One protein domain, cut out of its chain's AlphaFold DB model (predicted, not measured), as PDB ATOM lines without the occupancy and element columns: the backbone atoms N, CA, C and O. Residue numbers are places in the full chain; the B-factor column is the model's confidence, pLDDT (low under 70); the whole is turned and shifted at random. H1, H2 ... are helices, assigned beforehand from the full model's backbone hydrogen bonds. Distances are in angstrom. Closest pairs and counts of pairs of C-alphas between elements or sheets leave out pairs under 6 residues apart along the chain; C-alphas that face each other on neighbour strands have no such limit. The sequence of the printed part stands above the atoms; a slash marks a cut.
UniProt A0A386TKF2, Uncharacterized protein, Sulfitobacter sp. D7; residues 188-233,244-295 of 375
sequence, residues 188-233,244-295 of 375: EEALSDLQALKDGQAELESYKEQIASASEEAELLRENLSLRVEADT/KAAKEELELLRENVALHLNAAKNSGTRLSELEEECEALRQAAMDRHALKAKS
ATOM      1  N   GLU A 188     251.920 260.747 124.843       78.88
ATOM      2  CA  GLU A 188     251.987 261.723 125.935       78.88
ATOM      3  C   GLU A 188     250.864 261.479 126.947       78.88
ATOM      4  O   GLU A 188     251.120 261.451 128.150       78.88
ATOM      5  N   GLU A 189     249.650 261.204 126.464       80.31
ATOM      6  CA  GLU A 189     248.519 260.779 127.294       80.31
ATOM      7  C   GLU A 189     248.830 259.468 128.033       80.31
ATOM      8  O   GLU A 189     248.726 259.417 129.256       80.31
ATOM      9  N   ALA A 190     249.320 258.436 127.338       76.12
ATOM     10  CA  ALA A 190     249.676 257.162 127.968       76.12
ATOM     11  C   ALA A 190     250.829 257.289 128.987       76.12
ATOM     12  O   ALA A 190     250.845 256.595 130.005       76.12
ATOM     13  N   LEU A 191     251.805 258.167 128.740       79.19
ATOM     14  CA  LEU A 191     252.897 258.465 129.669       79.19
ATOM     15  C   LEU A 191     252.393 259.228 130.892       79.19
ATOM     16  O   LEU A 191     252.818 258.916 132.003       79.19
ATOM     17  N   SER A 192     251.480 260.181 130.699       85.12
ATOM     18  CA  SER A 192     250.793 260.884 131.783       85.12
ATOM     19  C   SER A 192     249.996 259.905 132.649       85.12
ATOM     20  O   SER A 192     250.098 259.944 133.873       85.12
ATOM     21  N   ASP A 193     249.269 258.971 132.035       82.94
ATOM     22  CA  ASP A 193     248.521 257.932 132.749       82.94
ATOM     23  C   ASP A 193     249.455 256.993 133.527       82.94
ATOM     24  O   ASP A 193     249.193 256.651 134.682       82.94
ATOM     25  N   LEU A 194     250.594 256.607 132.940       84.44
ATOM     26  CA  LEU A 194     251.608 255.806 133.629       84.44
ATOM     27  C   LEU A 194     252.273 256.557 134.787       84.44
ATOM     28  O   LEU A 194     252.607 255.933 135.795       84.44
ATOM     29  N   GLN A 195     252.486 257.866 134.661       88.81
ATOM     30  CA  GLN A 195     252.984 258.698 135.758       88.81
ATOM     31  C   GLN A 195     251.958 258.779 136.884       88.81
ATOM     32  O   GLN A 195     252.302 258.462 138.018       88.81
ATOM     33  N   ALA A 196     250.690 259.044 136.566       86.62
ATOM     34  CA  ALA A 196     249.610 259.049 137.549       86.62
ATOM     35  C   ALA A 196     249.489 257.702 138.289       86.62
ATOM     36  O   ALA A 196     249.271 257.670 139.500       86.62
ATOM     37  N   LEU A 197     249.689 256.578 137.590       87.06
ATOM     38  CA  LEU A 197     249.718 255.251 138.213       87.06
ATOM     39  C   LEU A 197     250.923 255.049 139.142       87.06
ATOM     40  O   LEU A 197     250.771 254.438 140.199       87.06
ATOM     41  N   LYS A 198     252.110 255.541 138.772       87.88
ATOM     42  CA  LYS A 198     253.308 255.465 139.626       87.88
ATOM     43  C   LYS A 198     253.179 256.334 140.869       87.88
ATOM     44  O   LYS A 198     253.536 255.880 141.953       87.88
ATOM     45  N   ASP A 199     252.635 257.534 140.719       89.12
ATOM     46  CA  ASP A 199     252.394 258.447 141.833       89.12
ATOM     47  C   ASP A 199     251.372 257.835 142.802       89.12
ATOM     48  O   ASP A 199     251.635 257.742 144.000       89.12
ATOM     49  N   GLY A 200     250.280 257.266 142.277       88.50
ATOM     50  CA  GLY A 200     249.307 256.527 143.087       88.50
ATOM     51  C   GLY A 200     249.895 255.298 143.797       88.50
ATOM     52  O   GLY A 200     249.504 254.987 144.920       88.50
ATOM     53  N   GLN A 201     250.866 254.601 143.193       89.75
ATOM     54  CA  GLN A 201     251.589 253.510 143.861       89.75
ATOM     55  C   GLN A 201     252.494 254.015 144.991       89.75
ATOM     56  O   GLN A 201     252.546 253.383 146.045       89.75
ATOM     57  N   ALA A 202     253.180 255.143 144.797       90.12
ATOM     58  CA  ALA A 202     254.024 255.742 145.828       90.12
ATOM     59  C   ALA A 202     253.198 256.205 147.039       90.12
ATOM     60  O   ALA A 202     253.592 255.965 148.180       90.12
ATOM     61  N   GLU A 203     252.023 256.799 146.807       91.56
ATOM     62  CA  GLU A 203     251.075 257.145 147.873       91.56
ATOM     63  C   GLU A 203     250.618 255.901 148.645       91.56
ATOM     64  O   GLU A 203     250.611 255.896 149.876       91.56
ATOM     65  N   LEU A 204     250.295 254.813 147.938       90.19
ATOM     66  CA  LEU A 204     249.849 253.563 148.553       90.19
ATOM     67  C   LEU A 204     250.938 252.932 149.437       90.19
ATOM     68  O   LEU A 204     250.641 252.484 150.545       90.19
ATOM     69  N   GLU A 205     252.195 252.927 148.991       91.94
ATOM     70  CA  GLU A 205     253.317 252.456 149.814       91.94
ATOM     71  C   GLU A 205     253.559 253.364 151.031       91.94
ATOM     72  O   GLU A 205     253.718 252.856 152.141       91.94
ATOM     73  N   SER A 206     253.444 254.690 150.885       93.00
ATOM     74  CA  SER A 206     253.504 255.611 152.032       93.00
ATOM     75  C   SER A 206     252.408 255.326 153.064       93.00
ATOM     76  O   SER A 206     252.660 255.433 154.266       93.00
ATOM     77  N   TYR A 207     251.189 254.986 152.637       88.44
ATOM     78  CA  TYR A 207     250.117 254.624 153.568       88.44
ATOM     79  C   TYR A 207     250.392 253.294 154.276       88.44
ATOM     80  O   TYR A 207     250.112 253.169 155.468       88.44
ATOM     81  N   LYS A 208     250.977 252.311 153.584       91.31
ATOM     82  CA  LYS A 208     251.377 251.039 154.205       91.31
ATOM     83  C   LYS A 208     252.449 251.233 155.272       91.31
ATOM     84  O   LYS A 208     252.335 250.633 156.338       91.31
ATOM     85  N   GLU A 209     253.446 252.076 155.016       92.25
ATOM     86  CA  GLU A 209     254.489 252.393 155.998       92.25
ATOM     87  C   GLU A 209     253.909 253.074 157.244       92.25
ATOM     88  O   GLU A 209     254.245 252.683 158.359       92.25
ATOM     89  N   GLN A 210     252.976 254.018 157.074       90.19
ATOM     90  CA  GLN A 210     252.290 254.667 158.201       90.19
ATOM     91  C   GLN A 210     251.461 253.679 159.034       90.19
ATOM     92  O   GLN A 210     251.428 253.771 160.262       90.19
ATOM     93  N   ILE A 211     250.795 252.717 158.387       89.19
ATOM     94  CA  ILE A 211     250.050 251.661 159.085       89.19
ATOM     95  C   ILE A 211     251.013 250.737 159.843       89.19
ATOM     96  O   ILE A 211     250.739 250.387 160.992       89.19
ATOM     97  N   ALA A 212     252.144 250.371 159.235       90.69
ATOM     98  CA  ALA A 212     253.160 249.539 159.871       90.69
ATOM     99  C   ALA A 212     253.771 250.235 161.099       90.69
ATOM    100  O   ALA A 212     253.768 249.649 162.181       90.69
ATOM    101  N   SER A 213     254.177 251.504 160.984       91.00
ATOM    102  CA  SER A 213     254.734 252.260 162.114       91.00
ATOM    103  C   SER A 213     253.720 252.427 163.246       91.00
ATOM    104  O   SER A 213     254.049 252.219 164.410       91.00
ATOM    105  N   ALA A 214     252.457 252.724 162.917       87.69
ATOM    106  CA  ALA A 214     251.393 252.816 163.914       87.69
ATOM    107  C   ALA A 214     251.138 251.471 164.620       87.69
ATOM    108  O   ALA A 214     250.790 251.443 165.803       87.69
ATOM    109  N   SER A 215     251.317 250.348 163.915       90.19
ATOM    110  CA  SER A 215     251.184 249.013 164.504       90.19
ATOM    111  C   SER A 215     252.343 248.661 165.445       90.19
ATOM    112  O   SER A 215     252.089 248.150 166.535       90.19
ATOM    113  N   GLU A 216     253.581 249.018 165.091       90.81
ATOM    114  CA  GLU A 216     254.761 248.825 165.946       90.81
ATOM    115  C   GLU A 216     254.679 249.671 167.223       90.81
ATOM    116  O   GLU A 216     254.922 249.172 168.324       90.81
ATOM    117  N   GLU A 217     254.260 250.937 167.111       90.38
ATOM    118  CA  GLU A 217     254.024 251.797 168.275       90.38
ATOM    119  C   GLU A 217     252.981 251.188 169.222       90.38
ATOM    120  O   GLU A 217     253.166 251.180 170.442       90.38
ATOM    121  N   ALA A 218     251.902 250.616 168.676       87.56
ATOM    122  CA  ALA A 218     250.877 249.950 169.470       87.56
ATOM    123  C   ALA A 218     251.395 248.682 170.178       87.56
ATOM    124  O   ALA A 218     250.952 248.385 171.292       87.56
ATOM    125  N   GLU A 219     252.325 247.937 169.576       91.19
ATOM    126  CA  GLU A 219     252.954 246.760 170.192       91.19
ATOM    127  C   GLU A 219     253.938 247.137 171.302       91.19
ATOM    128  O   GLU A 219     253.835 246.598 172.407       91.19
ATOM    129  N   LEU A 220     254.808 248.123 171.074       90.75
ATOM    130  CA  LEU A 220     255.748 248.617 172.088       90.75
ATOM    131  C   LEU A 220     255.027 249.199 173.305       90.75
ATOM    132  O   LEU A 220     255.455 248.999 174.446       90.75
ATOM    133  N   LEU A 221     253.915 249.904 173.079       86.12
ATOM    134  CA  LEU A 221     253.061 250.377 174.162       86.12
ATOM    135  C   LEU A 221     252.467 249.200 174.942       86.12
ATOM    136  O   LEU A 221     252.489 249.231 176.169       86.12
ATOM    137  N   ARG A 222     251.997 248.133 174.280       86.06
ATOM    138  CA  ARG A 222     251.489 246.933 174.975       86.06
ATOM    139  C   ARG A 222     252.564 246.242 175.818       86.06
ATOM    140  O   ARG A 222     252.272 245.880 176.957       86.06
ATOM    141  N   GLU A 223     253.782 246.095 175.304       90.12
ATOM    142  CA  GLU A 223     254.891 245.437 176.010       90.12
ATOM    143  C   GLU A 223     255.385 246.251 177.221       90.12
ATOM    144  O   GLU A 223     255.612 245.708 178.307       90.12
ATOM    145  N   ASN A 224     255.474 247.578 177.092       84.88
ATOM    146  CA  ASN A 224     255.818 248.446 178.225       84.88
ATOM    147  C   ASN A 224     254.803 248.328 179.368       84.88
ATOM    148  O   ASN A 224     255.175 248.345 180.545       84.88
ATOM    149  N   LEU A 225     253.515 248.204 179.032       81.44
ATOM    150  CA  LEU A 225     252.466 248.030 180.030       81.44
ATOM    151  C   LEU A 225     252.564 246.672 180.730       81.44
ATOM    152  O   LEU A 225     252.384 246.626 181.945       81.44
ATOM    153  N   SER A 226     252.901 245.585 180.026       84.75
ATOM    154  CA  SER A 226     253.083 244.279 180.676       84.75
ATOM    155  C   SER A 226     254.274 244.262 181.633       84.75
ATOM    156  O   SER A 226     254.136 243.783 182.756       84.75
ATOM    157  N   LEU A 227     255.410 244.852 181.244       80.50
ATOM    158  CA  LEU A 227     256.612 244.889 182.087       80.50
ATOM    159  C   LEU A 227     256.403 245.685 183.381       80.50
ATOM    160  O   LEU A 227     256.894 245.286 184.438       80.50
ATOM    161  N   ARG A 228     255.644 246.788 183.323       76.69
ATOM    162  CA  ARG A 228     255.275 247.554 184.526       76.69
ATOM    163  C   ARG A 228     254.408 246.731 185.476       76.69
ATOM    164  O   ARG A 228     254.702 246.674 186.665       76.69
ATOM    165  N   VAL A 229     253.405 246.030 184.942       74.06
ATOM    166  CA  VAL A 229     252.530 245.163 185.746       74.06
ATOM    167  C   VAL A 229     253.322 244.046 186.435       74.06
ATOM    168  O   VAL A 229     253.052 243.742 187.594       74.06
ATOM    169  N   GLU A 230     254.316 243.452 185.771       76.06
ATOM    170  CA  GLU A 230     255.152 242.398 186.361       76.06
ATOM    171  C   GLU A 230     256.099 242.925 187.450       76.06
ATOM    172  O   GLU A 230     256.173 242.332 188.531       76.06
ATOM    173  N   ALA A 231     256.773 244.055 187.216       71.69
ATOM    174  CA  ALA A 231     257.693 244.662 188.184       71.69
ATOM    175  C   ALA A 231     256.999 245.018 189.513       71.69
ATOM    176  O   ALA A 231     257.565 244.816 190.593       71.69
ATOM    177  N   ASP A 232     255.745 245.461 189.444       61.19
ATOM    178  CA  ASP A 232     254.967 245.857 190.617       61.19
ATOM    179  C   ASP A 232     254.509 244.668 191.477       61.19
ATOM    180  O   ASP A 232     254.266 244.821 192.677       61.19
ATOM    181  N   THR A 233     254.456 243.450 190.926       63.84
ATOM    182  CA  THR A 233     254.070 242.251 191.695       63.84
ATOM    183  C   THR A 233     255.168 241.715 192.628       63.84
ATOM    184  O   THR A 233     254.864 240.926 193.525       63.84
ATOM    185  N   LYS A 244     247.230 250.297 195.706       75.38
ATOM    186  CA  LYS A 244     246.222 251.326 195.440       75.38
ATOM    187  C   LYS A 244     246.646 252.199 194.263       75.38
ATOM    188  O   LYS A 244     245.877 252.291 193.320       75.38
ATOM    189  N   ALA A 245     247.879 252.708 194.263       76.88
ATOM    190  CA  ALA A 245     248.420 253.486 193.149       76.88
ATOM    191  C   ALA A 245     248.485 252.676 191.839       76.88
ATOM    192  O   ALA A 245     248.040 253.154 190.813       76.88
ATOM    193  N   ALA A 246     248.925 251.420 191.873       74.31
ATOM    194  CA  ALA A 246     248.967 250.523 190.719       74.31
ATOM    195  C   ALA A 246     247.569 250.078 190.271       74.31
ATOM    196  O   ALA A 246     247.366 249.820 189.091       74.31
ATOM    197  N   LYS A 247     246.577 249.995 191.171       80.81
ATOM    198  CA  LYS A 247     245.169 249.799 190.778       80.81
ATOM    199  C   LYS A 247     244.610 251.038 190.095       80.81
ATOM    200  O   LYS A 247     243.935 250.878 189.089       80.81
ATOM    201  N   GLU A 248     244.912 252.229 190.605       84.75
ATOM    202  CA  GLU A 248     244.546 253.499 189.973       84.75
ATOM    203  C   GLU A 248     245.249 253.651 188.613       84.75
ATOM    204  O   GLU A 248     244.601 253.975 187.626       84.75
ATOM    205  N   GLU A 249     246.536 253.314 188.503       85.25
ATOM    206  CA  GLU A 249     247.261 253.289 187.228       85.25
ATOM    207  C   GLU A 249     246.718 252.216 186.281       85.25
ATOM    208  O   GLU A 249     246.546 252.487 185.098       85.25
ATOM    209  N   LEU A 250     246.375 251.019 186.766       86.25
ATOM    210  CA  LEU A 250     245.709 249.993 185.957       86.25
ATOM    211  C   LEU A 250     244.323 250.441 185.489       86.25
ATOM    212  O   LEU A 250     243.934 250.096 184.376       86.25
ATOM    213  N   GLU A 251     243.567 251.175 186.305       88.81
ATOM    214  CA  GLU A 251     242.290 251.772 185.902       88.81
ATOM    215  C   GLU A 251     242.508 252.846 184.833       88.81
ATOM    216  O   GLU A 251     241.893 252.754 183.774       88.81
ATOM    217  N   LEU A 252     243.464 253.758 185.024       89.25
ATOM    218  CA  LEU A 252     243.831 254.773 184.032       89.25
ATOM    219  C   LEU A 252     244.341 254.154 182.724       89.25
ATOM    220  O   LEU A 252     244.021 254.631 181.640       89.25
ATOM    221  N   LEU A 253     245.112 253.071 182.793       85.75
ATOM    222  CA  LEU A 253     245.598 252.350 181.619       85.75
ATOM    223  C   LEU A 253     244.484 251.573 180.927       85.75
ATOM    224  O   LEU A 253     244.451 251.535 179.702       85.75
ATOM    225  N   ARG A 254     243.546 250.981 181.674       88.75
ATOM    226  CA  ARG A 254     242.341 250.372 181.095       88.75
ATOM    227  C   ARG A 254     241.474 251.418 180.410       88.75
ATOM    228  O   ARG A 254     240.995 251.153 179.312       88.75
ATOM    229  N   GLU A 255     241.309 252.592 181.012       92.31
ATOM    230  CA  GLU A 255     240.628 253.729 180.394       92.31
ATOM    231  C   GLU A 255     241.364 254.199 179.139       92.31
ATOM    232  O   GLU A 255     240.732 254.399 178.106       92.31
ATOM    233  N   ASN A 256     242.693 254.286 179.172       90.00
ATOM    234  CA  ASN A 256     243.491 254.697 178.021       90.00
ATOM    235  C   ASN A 256     243.445 253.661 176.881       90.00
ATOM    236  O   ASN A 256     243.193 254.000 175.729       90.00
ATOM    237  N   VAL A 257     243.575 252.368 177.187       89.75
ATOM    238  CA  VAL A 257     243.401 251.290 176.201       89.75
ATOM    239  C   VAL A 257     241.974 251.282 175.653       89.75
ATOM    240  O   VAL A 257     241.793 251.077 174.455       89.75
ATOM    241  N   ALA A 258     240.957 251.545 176.479       88.94
ATOM    242  CA  ALA A 258     239.579 251.691 176.016       88.94
ATOM    243  C   ALA A 258     239.407 252.919 175.104       88.94
ATOM    244  O   ALA A 258     238.722 252.822 174.084       88.94
ATOM    245  N   LEU A 259     240.063 254.043 175.413       92.31
ATOM    246  CA  LEU A 259     240.104 255.234 174.563       92.31
ATOM    247  C   LEU A 259     240.784 254.941 173.221       92.31
ATOM    248  O   LEU A 259     240.210 255.258 172.183       92.31
ATOM    249  N   HIS A 260     241.940 254.273 173.212       87.50
ATOM    250  CA  HIS A 260     242.630 253.872 171.984       87.50
ATOM    251  C   HIS A 260     241.838 252.842 171.174       87.50
ATOM    252  O   HIS A 260     241.765 252.960 169.956       87.50
ATOM    253  N   LEU A 261     241.185 251.871 171.819       90.69
ATOM    254  CA  LEU A 261     240.285 250.935 171.138       90.69
ATOM    255  C   LEU A 261     239.088 251.653 170.518       90.69
ATOM    256  O   LEU A 261     238.681 251.306 169.413       90.69
ATOM    257  N   ASN A 262     238.527 252.654 171.195       90.19
ATOM    258  CA  ASN A 262     237.461 253.472 170.630       90.19
ATOM    259  C   ASN A 262     237.974 254.346 169.477       90.19
ATOM    260  O   ASN A 262     237.300 254.437 168.458       90.19
ATOM    261  N   ALA A 263     239.178 254.914 169.568       90.75
ATOM    262  CA  ALA A 263     239.803 255.650 168.469       90.75
ATOM    263  C   ALA A 263     240.103 254.745 167.256       90.75
ATOM    264  O   ALA A 263     239.847 255.134 166.117       90.75
ATOM    265  N   ALA A 264     240.571 253.516 167.488       89.56
ATOM    266  CA  ALA A 264     240.782 252.503 166.454       89.56
ATOM    267  C   ALA A 264     239.457 252.068 165.805       89.56
ATOM    268  O   ALA A 264     239.367 251.937 164.590       89.56
ATOM    269  N   LYS A 265     238.390 251.907 166.598       92.12
ATOM    270  CA  LYS A 265     237.044 251.643 166.067       92.12
ATOM    271  C   LYS A 265     236.531 252.806 165.224       92.12
ATOM    272  O   LYS A 265     236.041 252.567 164.130       92.12
ATOM    273  N   ASN A 266     236.690 254.040 165.699       92.81
ATOM    274  CA  ASN A 266     236.247 255.240 164.987       92.81
ATOM    275  C   ASN A 266     237.038 255.474 163.688       92.81
ATOM    276  O   ASN A 266     236.481 255.920 162.690       92.81
ATOM    277  N   SER A 267     238.339 255.172 163.680       88.94
ATOM    278  CA  SER A 267     239.142 255.212 162.450       88.94
ATOM    279  C   SER A 267     238.772 254.075 161.497       88.94
ATOM    280  O   SER A 267     238.662 254.318 160.302       88.94
ATOM    281  N   GLY A 268     238.466 252.878 162.008       92.69
ATOM    282  CA  GLY A 268     237.929 251.772 161.211       92.69
ATOM    283  C   GLY A 268     236.584 252.099 160.554       92.69
ATOM    284  O   GLY A 268     236.411 251.851 159.365       92.69
ATOM    285  N   THR A 269     235.651 252.726 161.281       93.38
ATOM    286  CA  THR A 269     234.391 253.202 160.686       93.38
ATOM    287  C   THR A 269     234.644 254.286 159.646       93.38
ATOM    288  O   THR A 269     234.013 254.271 158.597       93.38
ATOM    289  N   ARG A 270     235.613 255.181 159.883       93.50
ATOM    290  CA  ARG A 270     235.961 256.225 158.917       93.50
ATOM    291  C   ARG A 270     236.585 255.665 157.637       93.50
ATOM    292  O   ARG A 270     236.304 256.187 156.566       93.50
ATOM    293  N   LEU A 271     237.405 254.617 157.734       91.56
ATOM    294  CA  LEU A 271     237.939 253.914 156.565       91.56
ATOM    295  C   LEU A 271     236.819 253.240 155.769       91.56
ATOM    296  O   LEU A 271     236.766 253.424 154.561       91.56
ATOM    297  N   SER A 272     235.885 252.564 156.444       93.00
ATOM    298  CA  SER A 272     234.712 251.967 155.791       93.00
ATOM    299  C   SER A 272     233.854 253.017 155.072       93.00
ATOM    300  O   SER A 272     233.438 252.790 153.942       93.00
ATOM    301  N   GLU A 273     233.620 254.182 155.686       94.06
ATOM    302  CA  GLU A 273     232.907 255.300 155.043       94.06
ATOM    303  C   GLU A 273     233.645 255.809 153.794       94.06
ATOM    304  O   GLU A 273     233.024 256.052 152.763       94.06
ATOM    305  N   LEU A 274     234.973 255.957 153.860       92.00
ATOM    306  CA  LEU A 274     235.782 256.416 152.724       92.00
ATOM    307  C   LEU A 274     235.850 255.382 151.591       92.00
ATOM    308  O   LEU A 274     235.890 255.763 150.420       92.00
ATOM    309  N   GLU A 275     235.856 254.090 151.918       94.06
ATOM    310  CA  GLU A 275     235.761 253.004 150.940       94.06
ATOM    311  C   GLU A 275     234.412 253.046 150.210       94.06
ATOM    312  O   GLU A 275     234.393 253.037 148.977       94.06
ATOM    313  N   GLU A 276     233.305 253.210 150.942       95.44
ATOM    314  CA  GLU A 276     231.969 253.396 150.361       95.44
ATOM    315  C   GLU A 276     231.892 254.660 149.483       95.44
ATOM    316  O   GLU A 276     231.346 254.618 148.377       95.44
ATOM    317  N   GLU A 277     232.484 255.780 149.916       96.31
ATOM    318  CA  GLU A 277     232.576 257.011 149.114       96.31
ATOM    319  C   GLU A 277     233.387 256.793 147.823       96.31
ATOM    320  O   GLU A 277     232.992 257.252 146.746       96.31
ATOM    321  N   CYS A 278     234.498 256.057 147.894       92.00
ATOM    322  CA  CYS A 278     235.331 255.725 146.740       92.00
ATOM    323  C   CYS A 278     234.610 254.802 145.747       92.00
ATOM    324  O   CYS A 278     234.704 255.011 144.533       92.00
ATOM    325  N   GLU A 279     233.864 253.808 146.226       94.44
ATOM    326  CA  GLU A 279     233.016 252.964 145.380       94.44
ATOM    327  C   GLU A 279     231.889 253.770 144.725       94.44
ATOM    328  O   GLU A 279     231.670 253.647 143.516       94.44
ATOM    329  N   ALA A 280     231.242 254.671 145.469       94.88
ATOM    330  CA  ALA A 280     230.219 255.565 144.934       94.88
ATOM    331  C   ALA A 280     230.777 256.496 143.842       94.88
ATOM    332  O   ALA A 280     230.145 256.675 142.796       94.88
ATOM    333  N   LEU A 281     231.979 257.051 144.032       92.88
ATOM    334  CA  LEU A 281     232.651 257.883 143.029       92.88
ATOM    335  C   LEU A 281     233.052 257.086 141.784       92.88
ATOM    336  O   LEU A 281     232.883 257.583 140.667       92.88
ATOM    337  N   ARG A 282     233.530 255.845 141.942       93.31
ATOM    338  CA  ARG A 282     233.810 254.948 140.808       93.31
ATOM    339  C   ARG A 282     232.544 254.658 140.011       93.31
ATOM    340  O   ARG A 282     232.563 254.786 138.788       93.31
ATOM    341  N   GLN A 283     231.441 254.349 140.687       93.75
ATOM    342  CA  GLN A 283     230.157 254.115 140.031       93.75
ATOM    343  C   GLN A 283     229.674 255.369 139.283       93.75
ATOM    344  O   GLN A 283     229.304 255.286 138.112       93.75
ATOM    345  N   ALA A 284     229.778 256.550 139.901       92.44
ATOM    346  CA  ALA A 284     229.432 257.820 139.264       92.44
ATOM    347  C   ALA A 284     230.318 258.138 138.042       92.44
ATOM    348  O   ALA A 284     229.833 258.675 137.041       92.44
ATOM    349  N   ALA A 285     231.610 257.793 138.087       91.38
ATOM    350  CA  ALA A 285     232.515 257.935 136.949       91.38
ATOM    351  C   ALA A 285     232.117 256.999 135.795       91.38
ATOM    352  O   ALA A 285     232.030 257.448 134.649       91.38
ATOM    353  N   MET A 286     231.799 255.733 136.085       92.75
ATOM    354  CA  MET A 286     231.303 254.780 135.082       92.75
ATOM    355  C   MET A 286     229.994 255.263 134.445       92.75
ATOM    356  O   MET A 286     229.870 255.254 133.217       92.75
ATOM    357  N   ASP A 287     229.059 255.775 135.245       94.88
ATOM    358  CA  ASP A 287     227.807 256.350 134.750       94.88
ATOM    359  C   ASP A 287     228.059 257.578 133.866       94.88
ATOM    360  O   ASP A 287     227.440 257.727 132.809       94.88
ATOM    361  N   ARG A 288     229.022 258.436 134.228       94.25
ATOM    362  CA  ARG A 288     229.425 259.584 133.405       94.25
ATOM    363  C   ARG A 288     230.024 259.149 132.068       94.25
ATOM    364  O   ARG A 288     229.683 259.745 131.046       94.25
ATOM    365  N   HIS A 289     230.865 258.114 132.040       90.25
ATOM    366  CA  HIS A 289     231.391 257.554 130.791       90.25
ATOM    367  C   HIS A 289     230.279 256.941 129.932       90.25
ATOM    368  O   HIS A 289     230.234 257.187 128.726       90.25
ATOM    369  N   ALA A 290     229.332 256.226 130.543       93.69
ATOM    370  CA  ALA A 290     228.175 255.678 129.842       93.69
ATOM    371  C   ALA A 290     227.267 256.782 129.267       93.69
ATOM    372  O   ALA A 290     226.776 256.659 128.144       93.69
ATOM    373  N   LEU A 291     227.051 257.877 130.004       94.75
ATOM    374  CA  LEU A 291     226.304 259.044 129.527       94.75
ATOM    375  C   LEU A 291     227.042 259.781 128.406       94.75
ATOM    376  O   LEU A 291     226.402 260.161 127.427       94.75
ATOM    377  N   LYS A 292     228.369 259.932 128.502       95.31
ATOM    378  CA  LYS A 292     229.193 260.524 127.439       95.31
ATOM    379  C   LYS A 292     229.113 259.695 126.157       95.31
ATOM    380  O   LYS A 292     228.751 260.236 125.121       95.31
ATOM    381  N   ALA A 293     229.292 258.377 126.245       90.12
ATOM    382  CA  ALA A 293     229.157 257.481 125.095       90.12
ATOM    383  C   ALA A 293     227.756 257.547 124.455       90.12
ATOM    384  O   ALA A 293     227.621 257.525 123.231       90.12
ATOM    385  N   LYS A 294     226.694 257.676 125.268       96.19
ATOM    386  CA  LYS A 294     225.329 257.911 124.763       96.19
ATOM    387  C   LYS A 294     225.196 259.269 124.068       96.19
ATOM    388  O   LYS A 294     224.539 259.330 123.032       96.19
ATOM    389  N   SER A 295     225.796 260.327 124.615       95.12
ATOM    390  CA  SER A 295     225.819 261.661 124.000       95.12
ATOM    391  C   SER A 295     226.515 261.626 122.643       95.12
ATOM    392  O   SER A 295     225.916 262.017 121.645       95.12
TER     393      SER A 295
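Overview. This is residues 188 to 233 and 244 to 295 of the 375 residues of an uncharacterized protein of Sulfitobacter sp. D7 (UniProt A0A386TKF2). Two long helices, H2 and H1, run opposite ways as a narrow V, nearest each other at the cut ends and spread wide at the other ends. The printed part has 98 residues with two named helices, H1 then H2, and no named strand; the class is all helix. It is an extended rod with a radius of gyration of the C-alphas of 22.8 A, spanning 75 by 26 by 11 A.

Along the chain. H2, residues 244 to 295, is 75.0 A long, from C-alpha 244 at (246.222, 251.326, 195.440) to C-alpha 295 at (225.819, 261.661, 124.000). H1, residues 188 to 232, is 66.7 A long and begins with C-alpha 188 at (251.987, 261.723, 125.935).

Arrangement. H2 and H1 are close but not clearly touching; their closest C-alphas, those of Ala 246 and Asp 232, are 7.6 A apart. They run opposite ways at a shallow tilt of 15 degrees. Residues 261 to 295 of H2 and 188 to 217 of H1 stand free. In both helices every O i to N i+4 pair is within hydrogen-bond range.

Size, cuts and confidence. The farthest C-alphas, those of Thr 233 and Ser 295, are 75.9 A apart. Residues 234 to 243 are not printed; C-alphas 233 and 244 are 12.6 A apart across the cut. Mean pLDDT of the printed part is 88.1, with residues 232 to 233 under 70.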